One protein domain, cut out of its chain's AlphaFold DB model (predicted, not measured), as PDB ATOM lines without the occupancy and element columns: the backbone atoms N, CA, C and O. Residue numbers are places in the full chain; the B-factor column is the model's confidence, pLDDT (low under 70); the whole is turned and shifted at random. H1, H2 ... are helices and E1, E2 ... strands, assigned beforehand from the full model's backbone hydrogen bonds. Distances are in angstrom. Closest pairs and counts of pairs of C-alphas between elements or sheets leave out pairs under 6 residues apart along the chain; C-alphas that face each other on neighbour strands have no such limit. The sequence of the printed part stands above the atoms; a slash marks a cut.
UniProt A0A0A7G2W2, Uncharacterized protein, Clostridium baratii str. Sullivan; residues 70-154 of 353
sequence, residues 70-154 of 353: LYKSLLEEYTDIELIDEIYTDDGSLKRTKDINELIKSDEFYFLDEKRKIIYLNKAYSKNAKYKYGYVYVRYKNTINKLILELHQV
ATOM      1  N   LEU A  70     167.721  30.431  91.830       96.19
ATOM      2  CA  LEU A  70     166.981  31.641  92.144       96.19
ATOM      3  C   LEU A  70     166.304  32.148  90.871       96.19
ATOM      4  O   LEU A  70     166.529  31.660  89.762       96.19
ATOM      5  N   TYR A  71     165.478  33.167  91.028       97.31
ATOM      6  CA  TYR A  71     164.868  33.895  89.929       97.31
ATOM      7  C   TYR A  71     165.382  35.316  89.971       97.31
ATOM      8  O   TYR A  71     165.416  35.923  91.041       97.31
ATOM      9  N   LYS A  72     165.797  35.844  88.823       96.88
ATOM     10  CA  LYS A  72     166.326  37.200  88.736       96.88
ATOM     11  C   LYS A  72     165.585  38.049  87.723       96.88
ATOM     12  O   LYS A  72     165.004  37.530  86.775       96.88
ATOM     13  N   SER A  73     165.645  39.359  87.907       97.44
ATOM     14  CA  SER A  73     165.278  40.316  86.870       97.44
ATOM     15  C   SER A  73     166.173  41.542  86.911       97.44
ATOM     16  O   SER A  73     166.643  41.940  87.979       97.44
ATOM     17  N   LEU A  74     166.404  42.126  85.740       95.94
ATOM     18  CA  LEU A  74     167.195  43.337  85.574       95.94
ATOM     19  C   LEU A  74     166.284  44.559  85.694       95.94
ATOM     20  O   LEU A  74     165.243  44.642  85.042       95.94
ATOM     21  N   LEU A  75     166.692  45.515  86.522       93.62
ATOM     22  CA  LEU A  75     166.128  46.857  86.500       93.62
ATOM     23  C   LEU A  75     166.681  47.630  85.298       93.62
ATOM     24  O   LEU A  75     167.785  47.367  84.821       93.62
ATOM     25  N   GLU A  76     165.935  48.632  84.839       90.12
ATOM     26  CA  GLU A  76     166.387  49.509  83.757       90.12
ATOM     27  C   GLU A  76     167.633  50.296  84.198       90.12
ATOM     28  O   GLU A  76     167.739  50.715  85.356       90.12
ATOM     29  N   GLU A  77     168.570  50.534  83.276       84.50
ATOM     30  CA  GLU A  77     169.888  51.119  83.572       84.50
ATOM     31  C   GLU A  77     169.803  52.498  84.246       84.50
ATOM     32  O   GLU A  77     170.627  52.832  85.095       84.50
ATOM     33  N   TYR A  78     168.764  53.281  83.956       85.50
ATOM     34  CA  TYR A  78     168.517  54.601  84.550       85.50
ATOM     35  C   TYR A  78     167.633  54.563  85.810       85.50
ATOM     36  O   TYR A  78     167.278  55.615  86.343       85.50
ATOM     37  N   THR A  79     167.281  53.376  86.315       87.31
ATOM     38  CA  THR A  79     166.500  53.247  87.554       87.31
ATOM     39  C   THR A  79     167.336  53.713  88.741       87.31
ATOM     40  O   THR A  79     168.458  53.238  88.945       87.31
ATOM     41  N   ASP A  80     166.775  54.630  89.523       89.81
ATOM     42  CA  ASP A  80     167.345  55.071  90.794       89.81
ATOM     43  C   ASP A  80     166.793  54.185  91.918       89.81
ATOM     44  O   ASP A  80     165.594  54.175  92.193       89.81
ATOM     45  N   ILE A  81     167.665  53.387  92.523       90.50
ATOM     46  CA  ILE A  81     167.275  52.342  93.473       90.50
ATOM     47  C   ILE A  81     166.639  52.926  94.736       90.50
ATOM     48  O   ILE A  81     165.750  52.301  95.313       90.50
ATOM     49  N   GLU A  82     167.049  54.127  95.145       90.69
ATOM     50  CA  GLU A  82     166.521  54.786  96.345       90.69
ATOM     51  C   GLU A  82     165.055  55.204  96.191       90.69
ATOM     52  O   GLU A  82     164.363  55.424  97.182       90.69
ATOM     53  N   LEU A  83     164.572  55.289  94.951       90.62
ATOM     54  CA  LEU A  83     163.221  55.735  94.614       90.62
ATOM     55  C   LEU A  83     162.305  54.564  94.226       90.62
ATOM     56  O   LEU A  83     161.220  54.782  93.685       90.62
ATOM     57  N   ILE A  84     162.747  53.322  94.456       93.19
ATOM     58  CA  ILE A  84     161.890  52.139  94.363       93.19
ATOM     59  C   ILE A  84     160.995  52.115  95.603       93.19
ATOM     60  O   ILE A  84     161.470  51.901  96.718       93.19
ATOM     61  N   ASP A  85     159.694  52.310  95.392       92.38
ATOM     62  CA  ASP A  85     158.707  52.364  96.471       92.38
ATOM     63  C   ASP A  85     158.380  50.959  96.991       92.38
ATOM     64  O   ASP A  85     158.290  50.718  98.194       92.38
ATOM     65  N   GLU A  86     158.163  50.018  96.067       95.56
ATOM     66  CA  GLU A  86     157.650  48.686  96.377       95.56
ATOM     67  C   GLU A  86     157.955  47.702  95.242       95.56
ATOM     68  O   GLU A  86     157.852  48.042  94.059       95.56
ATOM     69  N   ILE A  87     158.257  46.456  95.611       96.06
ATOM     70  CA  ILE A  87     158.238  45.313  94.696       96.06
ATOM     71  C   ILE A  87     157.110  44.392  95.141       96.06
ATOM     72  O   ILE A  87     157.042  44.006  96.307       96.06
ATOM     73  N   TYR A  88     156.218  44.046  94.221       96.81
ATOM     74  CA  TYR A  88     155.057  43.220  94.526       96.81
ATOM     75  C   TYR A  88     154.732  42.247  93.394       96.81
ATOM     76  O   TYR A  88     155.177  42.369  92.251       96.81
ATOM     77  N   THR A  89     153.957  41.239  93.755       96.19
ATOM     78  CA  THR A  89     153.512  40.130  92.912       96.19
ATOM     79  C   THR A  89     151.988  40.160  92.831       96.19
ATOM     80  O   THR A  89     151.352  40.995  93.479       96.19
ATOM     81  N   ASP A  90     151.380  39.247  92.074       94.56
ATOM     82  CA  ASP A  90     149.916  39.108  92.110       94.56
ATOM     83  C   ASP A  90     149.410  38.649  93.500       94.56
ATOM     84  O   ASP A  90     148.257  38.907  93.842       94.56
ATOM     85  N   ASP A  91     150.277  38.036  94.318       92.94
ATOM     86  CA  ASP A  91     149.954  37.504  95.650       92.94
ATOM     87  C   ASP A  91     150.214  38.505  96.794       92.94
ATOM     88  O   ASP A  91     149.811  38.266  97.933       92.94
ATOM     89  N   GLY A  92     150.886  39.628  96.518       94.81
ATOM     90  CA  GLY A  92     151.178  40.664  97.512       94.81
ATOM     91  C   GLY A  92     152.573  41.281  97.410       94.81
ATOM     92  O   GLY A  92     153.353  40.990  96.500       94.81
ATOM     93  N   SER A  93     152.868  42.169  98.361       96.56
ATOM     94  CA  SER A  93     154.127  42.913  98.475       96.56
ATOM     95  C   SER A  93     155.265  42.046  99.010       96.56
ATOM     96  O   SER A  93     155.072  41.316  99.984       96.56
ATOM     97  N   LEU A  94     156.462  42.193  98.446       97.06
ATOM     98  CA  LEU A  94     157.674  41.537  98.932       97.06
ATOM     99  C   LEU A  94     158.491  42.490  99.809       97.06
ATOM    100  O   LEU A  94     158.558  43.697  99.571       97.06
ATOM    101  N   LYS A  95     159.150  41.939 100.827       97.06
ATOM    102  CA  LYS A  95     160.014  42.677 101.751       97.06
ATOM    103  C   LYS A  95     161.448  42.676 101.245       97.06
ATOM    104  O   LYS A  95     161.983  41.652 100.835       97.06
ATOM    105  N   ARG A  96     162.107  43.826 101.316       96.38
ATOM    106  CA  ARG A  96     163.526  43.917 100.977       96.38
ATOM    107  C   ARG A  96     164.366  43.280 102.080       96.38
ATOM    108  O   ARG A  96     164.205  43.660 103.237       96.38
ATOM    109  N   THR A  97     165.296  42.399 101.722       96.00
ATOM    110  CA  THR A  97     166.360  41.947 102.630       96.00
ATOM    111  C   THR A  97     167.743  42.390 102.145       96.00
ATOM    112  O   THR A  97     167.968  42.605 100.951       96.00
ATOM    113  N   LYS A  98     168.664  42.567 103.099       94.31
ATOM    114  CA  LYS A  98     170.102  42.761 102.854       94.31
ATOM    115  C   LYS A  98     170.900  41.473 103.041       94.31
ATOM    116  O   LYS A  98     172.040  41.414 102.591       94.31
ATOM    117  N   ASP A  99     170.323  40.481 103.713       91.00
ATOM    118  CA  ASP A  99     170.957  39.194 103.954       91.00
ATOM    119  C   ASP A  99     170.397  38.183 102.963       91.00
ATOM    120  O   ASP A  99     169.202  37.879 102.953       91.00
ATOM    121  N   ILE A 100     171.278  37.639 102.126       88.94
ATOM    122  CA  ILE A 100     170.882  36.601 101.187       88.94
ATOM    123  C   ILE A 100     170.284  35.410 101.941       88.94
ATOM    124  O   ILE A 100     169.288  34.869 101.490       88.94
ATOM    125  N   ASN A 101     170.759  35.074 103.144       87.69
ATOM    126  CA  ASN A 101     170.228  33.946 103.912       87.69
ATOM    127  C   ASN A 101     168.754  34.109 104.309       87.69
ATOM    128  O   ASN A 101     168.066  33.108 104.505       87.69
ATOM    129  N   GLU A 102     168.246  35.336 104.428       92.44
ATOM    130  CA  GLU A 102     166.816  35.569 104.658       92.44
ATOM    131  C   GLU A 102     165.994  35.294 103.398       92.44
ATOM    132  O   GLU A 102     164.931  34.676 103.499       92.44
ATOM    133  N   LEU A 103     166.510  35.673 102.219       93.69
ATOM    134  CA  LEU A 103     165.907  35.337 100.922       93.69
ATOM    135  C   LEU A 103     165.775  33.819 100.764       93.69
ATOM    136  O   LEU A 103     164.743  33.324 100.329       93.69
ATOM    137  N   ILE A 104     166.818  33.090 101.153       89.75
ATOM    138  CA  ILE A 104     166.886  31.625 101.078       89.75
ATOM    139  C   ILE A 104     165.799  30.967 101.940       89.75
ATOM    140  O   ILE A 104     165.197  29.966 101.551       89.75
ATOM    141  N   LYS A 105     165.553  31.519 103.132       91.06
ATOM    142  CA  LYS A 105     164.675  30.918 104.147       91.06
ATOM    143  C   LYS A 105     163.199  31.257 103.966       91.06
ATOM    144  O   LYS A 105     162.364  30.601 104.588       91.06
ATOM    145  N   SER A 106     162.860  32.292 103.199       93.44
ATOM    146  CA  SER A 106     161.483  32.767 103.096       93.44
ATOM    147  C   SER A 106     161.157  33.379 101.739       93.44
ATOM    148  O   SER A 106     161.859  34.236 101.212       93.44
ATOM    149  N   ASP A 107     159.986  32.998 101.241       93.56
ATOM    150  CA  ASP A 107     159.379  33.503 100.014       93.56
ATOM    151  C   ASP A 107     158.762  34.907 100.156       93.56
ATOM    152  O   ASP A 107     158.114  35.403  99.236       93.56
ATOM    153  N   GLU A 108     158.862  35.550 101.316       95.19
ATOM    154  CA  GLU A 108     158.368  36.922 101.485       95.19
ATOM    155  C   GLU A 108     159.407  37.970 101.091       95.19
ATOM    156  O   GLU A 108     159.076  39.156 101.029       95.19
ATOM    157  N   PHE A 109     160.656  37.559 100.858       96.62
ATOM    158  CA  PHE A 109     161.761  38.477 100.649       96.62
ATOM    159  C   PHE A 109     162.208  38.562  99.192       96.62
ATOM    160  O   PHE A 109     162.091  37.620  98.411       96.62
ATOM    161  N   TYR A 110     162.779  39.714  98.853       97.06
ATOM    162  CA  TYR A 110     163.615  39.896  97.676       97.06
ATOM    163  C   TYR A 110     164.969  40.471  98.095       97.06
ATOM    164  O   TYR A 110     165.059  41.283  99.023       97.06
ATOM    165  N   PHE A 111     166.018  40.078  97.379       96.62
ATOM    166  CA  PHE A 111     167.343  40.677  97.506       96.62
ATOM    167  C   PHE A 111     167.596  41.587  96.306       96.62
ATOM    168  O   PHE A 111     167.286  41.226  95.172       96.62
ATOM    169  N   LEU A 112     168.140  42.779  96.546       95.81
ATOM    170  CA  LEU A 112     168.458  43.743  95.493       95.81
ATOM    171  C   LEU A 112     169.962  43.993  95.472       95.81
ATOM    172  O   LEU A 112     170.493  44.636  96.379       95.81
ATOM    173  N   ASP A 113     170.620  43.523  94.416       94.50
ATOM    174  CA  ASP A 113     171.997  43.895  94.105       94.50
ATOM    175  C   ASP A 113     171.987  45.310  93.525       94.50
ATOM    176  O   ASP A 113     171.671  45.522  92.353       94.50
ATOM    177  N   GLU A 114     172.300  46.289  94.371       92.69
ATOM    178  CA  GLU A 114     172.269  47.703  94.006       92.69
ATOM    179  C   GLU A 114     173.293  48.054  92.920       92.69
ATOM    180  O   GLU A 114     173.041  48.898  92.061       92.69
ATOM    181  N   LYS A 115     174.451  47.387  92.924       90.94
ATOM    182  CA  LYS A 115     175.544  47.689  91.998       90.94
ATOM    183  C   LYS A 115     175.205  47.224  90.588       90.94
ATOM    184  O   LYS A 115     175.497  47.926  89.623       90.94
ATOM    185  N   ARG A 116     174.611  46.035  90.475       91.44
ATOM    186  CA  ARG A 116     174.239  45.434  89.185       91.44
ATOM    187  C   ARG A 116     172.792  45.693  88.789       91.44
ATOM    188  O   ARG A 116     172.404  45.351  87.678       91.44
ATOM    189  N   LYS A 117     172.010  46.288  89.690       94.38
ATOM    190  CA  LYS A 117     170.577  46.549  89.539       94.38
ATOM    191  C   LYS A 117     169.782  45.273  89.232       94.38
ATOM    192  O   LYS A 117     168.917  45.259  88.359       94.38
ATOM    193  N   ILE A 118     170.086  44.193  89.956       95.81
ATOM    194  CA  ILE A 118     169.425  42.888  89.802       95.81
ATOM    195  C   ILE A 118     168.562  42.604  91.027       95.81
ATOM    196  O   ILE A 118     169.041  42.655  92.160       95.81
ATOM    197  N   ILE A 119     167.300  42.256  90.790       96.50
ATOM    198  CA  ILE A 119     166.392  41.737  91.814       96.50
ATOM    199  C   ILE A 119     166.490  40.217  91.808       96.50
ATOM    200  O   ILE A 119     166.353  39.618  90.744       96.50
ATOM    201  N   TYR A 120     166.664  39.610  92.978       97.50
ATOM    202  CA  TYR A 120     166.667  38.165  93.180       97.50
ATOM    203  C   TYR A 120     165.504  37.724  94.066       97.50
ATOM    204  O   TYR A 120     165.152  38.390  95.043       97.50
ATOM    205  N   LEU A 121     164.936  36.574  93.718       97.06
ATOM    206  CA  LEU A 121     163.749  35.972  94.311       97.06
ATOM    207  C   LEU A 121     163.970  34.469  94.495       97.06
ATOM    208  O   LEU A 121     164.560  33.818  93.632       97.06
ATOM    209  N   ASN A 122     163.453  33.908  95.586       95.50
ATOM    210  CA  ASN A 122     163.612  32.483  95.896       95.50
ATOM    211  C   ASN A 122     162.687  31.571  95.071       95.50
ATOM    212  O   ASN A 122     162.973  30.396  94.855       95.50
ATOM    213  N   LYS A 123     161.577  32.112  94.558       95.31
ATOM    214  CA  LYS A 123     160.618  31.362  93.740       95.31
ATOM    215  C   LYS A 123     160.131  32.138  92.524       95.31
ATOM    216  O   LYS A 123     160.242  33.360  92.449       95.31
ATOM    217  N   ALA A 124     159.546  31.402  91.584       95.31
ATOM    218  CA  ALA A 124     158.787  31.983  90.489       95.31
ATOM    219  C   ALA A 124     157.458  32.537  91.024       95.31
ATOM    220  O   ALA A 124     156.714  31.814  91.688       95.31
ATOM    221  N   TYR A 125     157.127  33.776  90.669       95.12
ATOM    222  CA  TYR A 125     155.838  34.406  90.980       95.12
ATOM    223  C   TYR A 125     155.049  34.672  89.706       95.12
ATOM    224  O   TYR A 125     155.633  34.900  88.649       95.12
ATOM    225  N   SER A 126     153.717  34.671  89.785       94.31
ATOM    226  CA  SER A 126     152.864  35.106  88.667       94.31
ATOM    227  C   SER A 126     153.118  34.362  87.338       94.31
ATOM    228  O   SER A 126     153.065  34.931  86.242       94.31
ATOM    229  N   LYS A 127     153.428  33.061  87.414       94.62
ATOM    230  CA  LYS A 127     153.736  32.214  86.250       94.62
ATOM    231  C   LYS A 127     152.516  32.040  85.346       94.62
ATOM    232  O   LYS A 127     151.424  31.717  85.806       94.62
ATOM    233  N   ASN A 128     152.714  32.171  84.035       93.75
ATOM    234  CA  ASN A 128     151.689  31.860  83.037       93.75
ATOM    235  C   ASN A 128     152.318  31.338  81.733       93.75
ATOM    236  O   ASN A 128     153.539  31.260  81.613       93.75
ATOM    237  N   ALA A 129     151.493  30.984  80.743       92.81
ATOM    238  CA  ALA A 129     151.969  30.429  79.470       92.81
ATOM    239  C   ALA A 129     152.921  31.364  78.696       92.81
ATOM    240  O   ALA A 129     153.759  30.887  77.938       92.81
ATOM    241  N   LYS A 130     152.816  32.687  78.897       93.88
ATOM    242  CA  LYS A 130     153.686  33.690  78.267       93.88
ATOM    243  C   LYS A 130     155.006  33.874  79.026       93.88
ATOM    244  O   LYS A 130     156.031  34.120  78.400       93.88
ATOM    245  N   TYR A 131     154.989  33.757  80.352       92.75
ATOM    246  CA  TYR A 131     156.148  33.974  81.220       92.75
ATOM    247  C   TYR A 131     156.492  32.682  81.967       92.75
ATOM    248  O   TYR A 131     156.004  32.438  83.073       92.75
ATOM    249  N   LYS A 132     157.356  31.856  81.355       93.94
ATOM    250  CA  LYS A 132     157.751  30.521  81.852       93.94
ATOM    251  C   LYS A 132     158.209  30.533  83.316       93.94
ATOM    252  O   LYS A 132     157.872  29.609  84.058       93.94
ATOM    253  N   TYR A 133     158.955  31.562  83.712       95.31
ATOM    254  CA  TYR A 133     159.508  31.724  85.059       95.31
ATOM    255  C   TYR A 133     158.817  32.828  85.869       95.31
ATOM    256  O   TYR A 133     159.206  33.079  87.005       95.31
ATOM    257  N   GLY A 134     157.765  33.442  85.318       96.38
ATOM    258  CA  GLY A 134     156.993  34.464  86.011       96.38
ATOM    259  C   GLY A 134     157.420  35.905  85.748       96.38
ATOM    260  O   GLY A 134     158.188  36.199  84.831       96.38
ATOM    261  N   TYR A 135     156.855  36.816  86.534       97.44
ATOM    262  CA  TYR A 135     157.159  38.247  86.510       97.44
ATOM    263  C   TYR A 135     156.884  38.873  87.883       97.44
ATOM    264  O   TYR A 135     156.155  38.306  88.695       97.44
ATOM    265  N   VAL A 136     157.420  40.070  88.108       97.69
ATOM    266  CA  VAL A 136     157.099  40.927  89.259       97.69
ATOM    267  C   VAL A 136     156.792  42.349  88.806       97.69
ATOM    268  O   VAL A 136     157.120  42.738  87.682       97.69
ATOM    269  N   TYR A 137     156.151  43.128  89.673       97.56
ATOM    270  CA  TYR A 137     155.927  44.554  89.469       97.56
ATOM    271  C   TYR A 137     156.849  45.363  90.369       97.56
ATOM    272  O   TYR A 137     156.976  45.081  91.560       97.56
ATOM    273  N   VAL A 138     157.456  46.395  89.797       96.69
ATOM    274  CA  VAL A 138     158.272  47.371  90.518       96.69
ATOM    275  C   VAL A 138     157.598  48.725  90.395       96.69
ATOM    276  O   VAL A 138     157.365  49.209  89.284       96.69
ATOM    277  N   ARG A 139     157.258  49.330  91.537       95.19
ATOM    278  CA  ARG A 139     156.732  50.694  91.602       95.19
ATOM    279  C   ARG A 139     157.884  51.672  91.819       95.19
ATOM    280  O   ARG A 139     158.631  51.538  92.786       95.19
ATOM    281  N   TYR A 140     158.014  52.640  90.917       92.19
ATOM    282  CA  TYR A 140     159.042  53.683  90.949       92.19
ATOM    283  C   TYR A 140     158.453  55.000  90.431       92.19
ATOM    284  O   TYR A 140     157.927  55.038  89.315       92.19
ATOM    285  N   LYS A 141     158.530  56.090  91.208       86.25
ATOM    286  CA  LYS A 141     158.063  57.442  90.811       86.25
ATOM    287  C   LYS A 141     156.661  57.463  90.167       86.25
ATOM    288  O   LYS A 141     156.466  58.074  89.117       86.25
ATOM    289  N   ASN A 142     155.679  56.791  90.775       86.31
ATOM    290  CA  ASN A 142     154.302  56.628  90.261       86.31
ATOM    291  C   ASN A 142     154.153  55.816  88.959       86.31
ATOM    292  O   ASN A 142     153.046  55.717  88.427       86.31
ATOM    293  N   THR A 143     155.225  55.216  88.449       92.31
ATOM    294  CA  THR A 143     155.167  54.249  87.346       92.31
ATOM    295  C   THR A 143     155.230  52.829  87.891       92.31
ATOM    296  O   THR A 143     155.832  52.577  88.938       92.31
ATOM    297  N   ILE A 144     154.557  51.905  87.210       94.81
ATOM    298  CA  ILE A 144     154.569  50.479  87.539       94.81
ATOM    299  C   ILE A 144     155.186  49.761  86.351       94.81
ATOM    300  O   ILE A 144     154.575  49.683  85.282       94.81
ATOM    301  N   ASN A 145     156.378  49.220  86.561       94.88
ATOM    302  CA  ASN A 145     157.100  48.462  85.553       94.88
ATOM    303  C   ASN A 145     156.946  46.973  85.830       94.88
ATOM    304  O   ASN A 145     157.094  46.507  86.961       94.88
ATOM    305  N   LYS A 146     156.639  46.217  84.778       96.38
ATOM    306  CA  LYS A 146     156.543  44.761  84.833       96.38
ATOM    307  C   LYS A 146     157.872  44.164  84.399       96.38
ATOM    308  O   LYS A 146     158.274  44.339  83.252       96.38
ATOM    309  N   LEU A 147     158.501  43.412  85.291       96.75
ATOM    310  CA  LEU A 147     159.805  42.807  85.067       96.75
ATOM    311  C   LEU A 147     159.668  41.295  84.926       96.75
ATOM    312  O   LEU A 147     159.074  40.633  85.776       96.75
ATOM    313  N   ILE A 148     160.181  40.754  83.823       97.44
ATOM    314  CA  ILE A 148     160.126  39.318  83.534       97.44
ATOM    315  C   ILE A 148     161.211  38.623  84.351       97.44
ATOM    316  O   ILE A 148     162.348  39.093  84.404       97.44
ATOM    317  N   LEU A 149     160.853  37.516  84.997       97.38
ATOM    318  CA  LEU A 149     161.812  36.710  85.736       97.38
ATOM    319  C   LEU A 149     162.546  35.760  84.796       97.38
ATOM    320  O   LEU A 149     161.950  35.124  83.924       97.38
ATOM    321  N   GLU A 150     163.838  35.625  85.041       96.44
ATOM    322  CA  GLU A 150     164.717  34.655  84.414       96.44
ATOM    323  C   GLU A 150     165.240  33.693  85.470       96.44
ATOM    324  O   GLU A 150     165.449  34.057  86.630       96.44
ATOM    325  N   LEU A 151     165.449  32.445  85.066       96.19
ATOM    326  CA  LEU A 151     166.068  31.460  85.933       96.19
ATOM    327  C   LEU A 151     167.542  31.827  86.140       96.19
ATOM    328  O   LEU A 151     168.280  32.013  85.173       96.19
ATOM    329  N   HIS A 152     167.978  31.899  87.391       94.88
ATOM    330  CA  HIS A 152     169.367  32.115  87.759       94.88
ATOM    331  C   HIS A 152     169.893  30.893  88.498       94.88
ATOM    332  O   HIS A 152     169.403  30.547  89.570       94.88
ATOM    333  N   GLN A 153     170.894  30.240  87.923       94.00
ATOM    334  CA  GLN A 153     171.583  29.160  88.605       94.00
ATOM    335  C   GLN A 153     172.538  29.734  89.651       94.00
ATOM    336  O   GLN A 153     173.298  30.656  89.363       94.00
ATOM    337  N   VAL A 154     172.491  29.165  90.850       93.69
ATOM    338  CA  VAL A 154     173.418  29.458  91.941       93.69
ATOM    339  C   VAL A 154     174.430  28.328  92.010       93.69
ATOM    340  O   VAL A 154     174.048  27.161  92.084       93.69
TER     341      VAL A 154
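This is residues 70 to 154 of the 353 residues of an uncharacterized protein of Clostridium baratii str. Sullivan (UniProt A0A0A7G2W2). One eight-stranded sheet folds back on itself into a small, barrel-like roll: the leaf E7, E6, E2 faces the leaf E4, E5, E1, E8 with E3 as the hinge, and E7 runs on into E8, which pairs with E1 in the other leaf. The short helix H1 packs over E4. The printed part has 85 residues, in the order E1 E2 E3 H1 E4 E5 E6 E7 E8, and its class is mostly strand. The sheet, E7 E6 E2 E3 E4 E5 E1 E8, is mixed, with E3 and E4 its parallel pair. The whole is compact and rounded, with a radius of gyration of the C-alphas of 11.9 A and spans of 30 by 27 by 22 A.

The sheet is strongly twisted and curled like part of a barrel. E3, residues 92 to 97, has staggered pairing: its residues 92 to 94 pair with E2, residues 84 to 89, and its residues 95 to 97 with E4, residues 109 to 113. E2 and E3 are an antiparallel hairpin, with N 89 and O 92 at 2.8 A. E3 and E4 are parallel, with N 97 and O 110 at 2.9 A. E5, residues 118 to 121, makes an antiparallel hairpin with E4, N 120 and O 111 at 2.8 A. E1, residues 70 to 74, is antiparallel to E5, N 71 and O 121 at 2.8 A, and to the edge strand E8, residues 150 to 153, N 70 and O 152 at 2.8 A. E6, residues 135 to 140, is antiparallel to E2, N 137 and O 88 at 2.9 A. E6 forms a hairpin with the edge strand E7, residues 143 to 148, N 143 and O 140 at 2.8 A. E7 runs on into E8 at 53 degrees. The closest C-alphas of E1 and E7, those of Ser 73 and Ile 148, are 6.2 A apart. H1, residues 100 to 105, is on the sheet at a height of 7.6 A, over E4 and along it at 20 degrees on the local plane; the closest C-alphas are those of Leu 103 and Phe 109, 5.2 A apart. E3, H1 and E4 form a strand-helix-strand unit, two parallel neighbour strands with a helix between, its crossover right-handed. In H1 every O i to N i+4 pair is within hydrogen-bond range. E4 and E7 are apart, for instance.

E1 begins at C-alpha 70, (166.981, 31.641, 92.144). E6 and E7 are each 16.2 A from first to last C-alpha, E3 16.1 A and E2 14.7 A. E8 ends at C-alpha 153, (171.583, 29.160, 88.605).

The C-alphas farthest apart, of Asn 142 and Val 154, are 33.3 A apart. The link from E5 to E6, residues 122 to 134, is long. The printed part has no cut, and no printed residue is under 70 in pLDDT.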